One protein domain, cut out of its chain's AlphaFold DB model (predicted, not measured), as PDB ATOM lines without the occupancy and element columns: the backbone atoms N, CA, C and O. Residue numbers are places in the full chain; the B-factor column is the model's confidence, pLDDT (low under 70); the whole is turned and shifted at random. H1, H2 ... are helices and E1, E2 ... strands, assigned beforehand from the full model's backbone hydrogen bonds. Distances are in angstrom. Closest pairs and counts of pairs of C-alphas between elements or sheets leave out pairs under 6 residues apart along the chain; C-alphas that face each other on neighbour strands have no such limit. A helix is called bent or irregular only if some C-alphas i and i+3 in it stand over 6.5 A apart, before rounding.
ATOM      1  N   ALA A  13      22.447  19.962  11.846       89.31
ATOM      2  CA  ALA A  13      21.049  19.603  11.971       89.31
ATOM      3  C   ALA A  13      20.583  19.777  13.417       89.31
ATOM      4  O   ALA A  13      21.315  19.497  14.362       89.31
ATOM      5  N   VAL A  14      19.349  20.226  13.596       89.75
ATOM      6  CA  VAL A  14      18.694  20.298  14.902       89.75
ATOM      7  C   VAL A  14      17.365  19.572  14.848       89.75
ATOM      8  O   VAL A  14      16.683  19.588  13.823       89.75
ATOM      9  N   VAL A  15      16.998  18.956  15.965       88.88
ATOM     10  CA  VAL A  15      15.673  18.380  16.180       88.88
ATOM     11  C   VAL A  15      14.893  19.345  17.051       88.88
ATOM     12  O   VAL A  15      15.385  19.807  18.081       88.88
ATOM     13  N   VAL A  16      13.685  19.660  16.618       86.25
ATOM     14  CA  VAL A  16      12.837  20.679  17.221       86.25
ATOM     15  C   VAL A  16      11.524  20.044  17.604       86.25
ATOM     16  O   VAL A  16      10.946  19.349  16.784       86.25
ATOM     17  N   ASP A  17      11.054  20.294  18.815       85.94
ATOM     18  CA  ASP A  17       9.708  19.952  19.244       85.94
ATOM     19  C   ASP A  17       8.709  20.967  18.665       85.94
ATOM     20  O   ASP A  17       8.713  22.134  19.032       85.94
ATOM     21  N   ASN A  18       7.859  20.535  17.743       81.62
ATOM     22  CA  ASN A  18       6.816  21.316  17.083       81.62
ATOM     23  C   ASN A  18       5.707  21.775  18.049       81.62
ATOM     24  O   ASN A  18       5.017  22.739  17.732       81.62
ATOM     25  N   HIS A  19       5.535  21.139  19.218       81.12
ATOM     26  CA  HIS A  19       4.549  21.584  20.213       81.12
ATOM     27  C   HIS A  19       4.977  22.891  20.884       81.12
ATOM     28  O   HIS A  19       4.181  23.804  21.088       81.12
ATOM     29  N   THR A  20       6.250  22.960  21.260       79.62
ATOM     30  CA  THR A  20       6.833  24.052  22.044       79.62
ATOM     31  C   THR A  20       7.739  24.964  21.220       79.62
ATOM     32  O   THR A  20       8.188  25.993  21.725       79.62
ATOM     33  N   GLY A  21       8.044  24.579  19.981       83.31
ATOM     34  CA  GLY A  21       9.044  25.201  19.117       83.31
ATOM     35  C   GLY A  21      10.482  25.015  19.605       83.31
ATOM     36  O   GLY A  21      11.386  25.625  19.046       83.31
ATOM     37  N   LYS A  22      10.741  24.238  20.665       85.62
ATOM     38  CA  LYS A  22      12.064  24.180  21.308       85.62
ATOM     39  C   LYS A  22      13.018  23.249  20.582       85.62
ATOM     40  O   LYS A  22      12.640  22.159  20.171       85.62
ATOM     41  N   VAL A  23      14.288  23.633  20.512       88.38
ATOM     42  CA  VAL A  23      15.347  22.718  20.072       88.38
ATOM     43  C   VAL A  23      15.588  21.683  21.170       88.38
ATOM     44  O   VAL A  23      15.931  22.038  22.296       88.38
ATOM     45  N   ILE A  24      15.421  20.408  20.832       86.50
ATOM     46  CA  ILE A  24      15.612  19.266  21.738       86.50
ATOM     47  C   ILE A  24      16.844  18.425  21.379       86.50
ATOM     48  O   ILE A  24      17.302  17.638  22.199       86.50
ATOM     49  N   GLY A  25      17.409  18.618  20.184       86.88
ATOM     50  CA  GLY A  25      18.621  17.933  19.737       86.88
ATOM     51  C   GLY A  25      19.458  18.808  18.809       86.88
ATOM     52  O   GLY A  25      18.914  19.594  18.033       86.88
ATOM     53  N   ASN A  26      20.781  18.678  18.893       89.81
ATOM     54  CA  ASN A  26      21.743  19.447  18.111       89.81
ATOM     55  C   ASN A  26      22.877  18.546  17.614       89.81
ATOM     56  O   ASN A  26      23.570  17.938  18.425       89.81
ATOM     57  N   PHE A  27      23.091  18.518  16.302       89.38
ATOM     58  CA  PHE A  27      24.013  17.609  15.631       89.38
ATOM     59  C   PHE A  27      24.864  18.391  14.639       89.38
ATOM     60  O   PHE A  27      24.341  19.130  13.808       89.38
ATOM     61  N   GLN A  28      26.182  18.250  14.730       87.88
ATOM     62  CA  GLN A  28      27.136  18.989  13.905       87.88
ATOM     63  C   GLN A  28      28.166  18.034  13.315       87.88
ATOM     64  O   GLN A  28      28.542  17.048  13.946       87.88
ATOM     65  N   GLY A  29      28.640  18.364  12.120       83.25
ATOM     66  CA  GLY A  29      29.648  17.602  11.411       83.25
ATOM     67  C   GLY A  29      29.069  16.547  10.475       83.25
ATOM     68  O   GLY A  29      27.876  16.490  10.167       83.25
ATOM     69  N   LEU A  30      29.968  15.701   9.990       80.62
ATOM     70  CA  LEU A  30      29.693  14.726   8.947       80.62
ATOM     71  C   LEU A  30      28.640  13.710   9.414       80.62
ATOM     72  O   LEU A  30      28.890  12.917  10.316       80.62
ATOM     73  N   GLY A  31      27.460  13.737   8.788       81.50
ATOM     74  CA  GLY A  31      26.338  12.865   9.154       81.50
ATOM     75  C   GLY A  31      25.336  13.467  10.145       81.50
ATOM     76  O   GLY A  31      24.413  12.760  10.544       81.50
ATOM     77  N   ALA A  32      25.442  14.757  10.484       85.00
ATOM     78  CA  ALA A  32      24.523  15.446  11.397       85.00
ATOM     79  C   ALA A  32      23.033  15.226  11.071       85.00
ATOM     80  O   ALA A  32      22.221  15.021  11.966       85.00
ATOM     81  N   GLU A  33      22.660  15.221   9.789       83.06
ATOM     82  CA  GLU A  33      21.275  14.971   9.370       83.06
ATOM     83  C   GLU A  33      20.818  13.532   9.636       83.06
ATOM     84  O   GLU A  33      19.653  13.303   9.955       83.06
ATOM     85  N   ALA A  34      21.714  12.556   9.476       83.50
ATOM     86  CA  ALA A  34      21.416  11.153   9.744       83.50
ATOM     87  C   ALA A  34      21.271  10.912  11.251       83.50
ATOM     88  O   ALA A  34      20.344  10.219  11.664       83.50
ATOM     89  N   ASP A  35      22.124  11.549  12.055       84.25
ATOM     90  CA  ASP A  35      22.054  11.493  13.514       84.25
ATOM     91  C   ASP A  35      20.786  12.182  14.040       84.25
ATOM     92  O   ASP A  35      20.033  11.589  14.805       84.25
ATOM     93  N   ALA A  36      20.435  13.358  13.506       83.94
ATOM     94  CA  ALA A  36      19.180  14.039  13.823       83.94
ATOM     95  C   ALA A  36      17.944  13.196  13.464       83.94
ATOM     96  O   ALA A  36      16.977  13.151  14.226       83.94
ATOM     97  N   LYS A  37      17.972  12.493  12.322       81.75
ATOM     98  CA  LYS A  37      16.909  11.556  11.915       81.75
ATOM     99  C   LYS A  37      16.829  10.353  12.844       81.75
ATOM    100  O   LYS A  37      15.725   9.954  13.210       81.75
ATOM    101  N   HIS A  38      17.972   9.795  13.233       82.56
ATOM    102  CA  HIS A  38      18.029   8.705  14.197       82.56
ATOM    103  C   HIS A  38      17.480   9.160  15.552       82.56
ATOM    104  O   HIS A  38      16.571   8.526  16.076       82.56
ATOM    105  N   HIS A  39      17.926  10.312  16.055       80.31
ATOM    106  CA  HIS A  39      17.477  10.899  17.312       80.31
ATOM    107  C   HIS A  39      15.962  11.138  17.326       80.31
ATOM    108  O   HIS A  39      15.267  10.630  18.206       80.31
ATOM    109  N   ALA A  40      15.431  11.811  16.297       75.06
ATOM    110  CA  ALA A  40      13.993  12.022  16.136       75.06
ATOM    111  C   ALA A  40      13.209  10.695  16.045       75.06
ATOM    112  O   ALA A  40      12.079  10.603  16.524       75.06
ATOM    113  N   GLY A  41      13.815   9.650  15.469       69.62
ATOM    114  CA  GLY A  41      13.274   8.290  15.439       69.62
ATOM    115  C   GLY A  41      13.336   7.554  16.784       69.62
ATOM    116  O   GLY A  41      12.450   6.754  17.074       69.62
ATOM    117  N   THR A  42      14.335   7.831  17.627       63.53
ATOM    118  CA  THR A  42      14.520   7.210  18.955       63.53
ATOM    119  C   THR A  42      13.749   7.887  20.083       63.53
ATOM    120  O   THR A  42      13.452   7.230  21.080       63.53
ATOM    121  N   CYS A  43      13.301   9.139  19.910       57.34
ATOM    122  CA  CYS A  43      12.341   9.786  20.823       57.34
ATOM    123  C   CYS A  43      11.043   8.966  21.011       57.34
ATOM    124  O   CYS A  43      10.273   9.216  21.930       57.34
ATOM    125  N   LYS A  44      10.826   7.950  20.166       54.59
ATOM    126  CA  LYS A  44       9.716   6.994  20.185       54.59
ATOM    127  C   LYS A  44       9.821   5.892  21.257       54.59
ATOM    128  O   LYS A  44       8.875   5.128  21.400       54.59
ATOM    129  N   GLN A  45      10.935   5.765  21.991       49.38
ATOM    130  CA  GLN A  45      11.174   4.623  22.901       49.38
ATOM    131  C   GLN A  45      11.105   4.937  24.408       49.38
ATOM    132  O   GLN A  45      11.354   4.054  25.224       49.38
ATOM    133  N   SER A  55      10.414  18.224  14.226       84.44
ATOM    134  CA  SER A  55      10.945  18.583  12.905       84.44
ATOM    135  C   SER A  55      12.465  18.605  12.921       84.44
ATOM    136  O   SER A  55      13.085  18.920  13.936       84.44
ATOM    137  N   ILE A  56      13.067  18.303  11.772       87.50
ATOM    138  CA  ILE A  56      14.513  18.404  11.574       87.50
ATOM    139  C   ILE A  56      14.785  19.627  10.716       87.50
ATOM    140  O   ILE A  56      14.267  19.738   9.605       87.50
ATOM    141  N   ILE A  57      15.611  20.532  11.227       88.81
ATOM    142  CA  ILE A  57      16.074  21.712  10.497       88.81
ATOM    143  C   ILE A  57      17.559  21.546  10.236       88.81
ATOM    144  O   ILE A  57      18.288  21.105  11.120       88.81
ATOM    145  N   THR A  58      18.008  21.903   9.036       88.31
ATOM    146  CA  THR A  58      19.394  21.714   8.599       88.31
ATOM    147  C   THR A  58      20.038  23.024   8.129       88.31
ATOM    148  O   THR A  58      19.363  24.021   7.855       88.31
ATOM    149  N   GLY A  59      21.370  23.046   8.090       85.62
ATOM    150  CA  GLY A  59      22.182  24.151   7.577       85.62
ATOM    151  C   GLY A  59      22.075  25.448   8.389       85.62
ATOM    152  O   GLY A  59      22.004  25.447   9.616       85.62
ATOM    153  N   GLU A  60      22.056  26.586   7.693       84.31
ATOM    154  CA  GLU A  60      21.962  27.933   8.286       84.31
ATOM    155  C   GLU A  60      20.735  28.113   9.198       84.31
ATOM    156  O   GLU A  60      20.795  28.811  10.213       84.31
ATOM    157  N   ALA A  61      19.612  27.472   8.862       84.50
ATOM    158  CA  ALA A  61      18.407  27.517   9.682       84.50
ATOM    159  C   ALA A  61      18.602  26.762  11.008       84.50
ATOM    160  O   ALA A  61      18.142  27.230  12.049       84.50
ATOM    161  N   ALA A  62      19.360  25.659  10.996       86.12
ATOM    162  CA  ALA A  62      19.707  24.906  12.199       86.12
ATOM    163  C   ALA A  62      20.604  25.726  13.136       86.12
ATOM    164  O   ALA A  62      20.347  25.792  14.337       86.12
ATOM    165  N   LYS A  63      21.596  26.435  12.574       86.88
ATOM    166  CA  LYS A  63      22.468  27.363  13.319       86.88
ATOM    167  C   LYS A  63      21.660  28.436  14.046       86.88
ATOM    168  O   LYS A  63      21.890  28.699  15.228       86.88
ATOM    169  N   LYS A  64      20.690  29.041  13.352       87.31
ATOM    170  CA  LYS A  64      19.807  30.075  13.915       87.31
ATOM    171  C   LYS A  64      18.896  29.514  15.005       87.31
ATOM    172  O   LYS A  64      18.848  30.087  16.092       87.31
ATOM    173  N   ALA A  65      18.243  28.384  14.740       85.38
ATOM    174  CA  ALA A  65      17.353  27.725  15.689       85.38
ATOM    175  C   ALA A  65      18.092  27.295  16.965       85.38
ATOM    176  O   ALA A  65      17.627  27.559  18.071       85.38
ATOM    177  N   TYR A  66      19.290  26.715  16.829       87.19
ATOM    178  CA  TYR A  66      20.130  26.350  17.970       87.19
ATOM    179  C   TYR A  66      20.517  27.569  18.809       87.19
ATOM    180  O   TYR A  66      20.353  27.553  20.027       87.19
ATOM    181  N   LYS A  67      20.963  28.660  18.168       88.75
ATOM    182  CA  LYS A  67      21.334  29.898  18.872       88.75
ATOM    183  C   LYS A  67      20.149  30.530  19.610       88.75
ATOM    184  O   LYS A  67      20.336  31.110  20.675       88.75
ATOM    185  N   ALA A  68      18.944  30.424  19.054       87.06
ATOM    186  CA  ALA A  68      17.712  30.901  19.682       87.06
ATOM    187  C   ALA A  68      17.133  29.919  20.725       87.06
ATOM    188  O   ALA A  68      16.256  30.297  21.508       87.06
ATOM    189  N   GLY A  69      17.591  28.661  20.726       84.38
ATOM    190  CA  GLY A  69      17.024  27.550  21.497       84.38
ATOM    191  C   GLY A  69      15.615  27.134  21.055       84.38
ATOM    192  O   GLY A  69      14.975  26.322  21.726       84.38
TER     193      GLY A  69
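What this domain is: This is residues 13 to 45 and 55 to 69 of the 71 residues of an uncharacterized protein of marine sediment metagenome (UniProt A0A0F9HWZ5). What is the overall picture? A small antiparallel sheet of three strands makes the middle layer, with the long helix H1 along its strands on one face and the shorter helix H2 slantwise to them on the other. These are three layers, helices on both faces of a sheet. What makes it up? The printed part has 48 residues, with three named strands and two named helices in the order E1, E2, H1, E3, H2; the sheet's order is E2, E1, E3, and the class is mixed, helices and strands. How is it shaped? It is compact, with a radius of gyration of the C-alphas of 9.9 A, and flat, spanning 28 by 28 by 10 A.

Where its parts are: Where are the strands? E1 is residues 13 to 17, 13.5 A from first to last C-alpha, and begins with C-alpha 13 at (21.049, 19.603, 11.971). E2 is residues 23 to 28, 13.8 A, and E3 is residues 55 to 58, 10.0 A. Where are the helices? H1 is residues 32 to 45, 20.7 A long; it is neither bent nor irregular, but only just: C-alphas 41 and 44 are 6.1 A apart. H2 is residues 59 to 68, 14.6 A long, and ends with C-alpha 68 at (17.712, 30.901, 19.682).

How they stand to each other: How do the strands pair? E1, the inner strand, and E2 form an antiparallel hairpin at 172 degrees, with N 13 and O 27 within hydrogen-bond range at 2.9 A. E1 and E3 are antiparallel at 156 degrees, with N 14 and O 57 within hydrogen-bond range at 2.8 A. How does H1 stand? It is on the sheet at a height of 8.8 A, over E2 and E1, along the strands at 16 degrees to E1 on the local plane. Its closest C-alphas to E1 are those of Glu 33 and Ala 13, 5.3 A apart. And H2? It is on the opposite face at a height of 7.8 A, over E1 and only just over E3, where 3 of its C-alphas fall, and slantwise to the strands at 43 degrees to E1 on the local plane. Its closest C-alphas to E1 are those of Ala 62 and Val 14, 5.4 A apart; H1 and H2 are apart. What do the helix backbones show? Every O i to N i+4 pair is within hydrogen-bond range in H2, and 8 of 10 are in H1.

The domain as a whole: How far does it reach? The two C-alphas farthest apart, those of Gln 45 and Glu 60, are 29.6 A from each other. Where is the cut? Residues 46 to 54 are not printed, and C-alphas 45 and 55 are 17.2 A apart across it. Which links are long? Of the links that are printed whole, E1 to E2, E2 to H1 and E3 to H2 are tight. Where is confidence low? The mean pLDDT of the printed part is 82.4, and residues 41 to 45 are under 70 in this model.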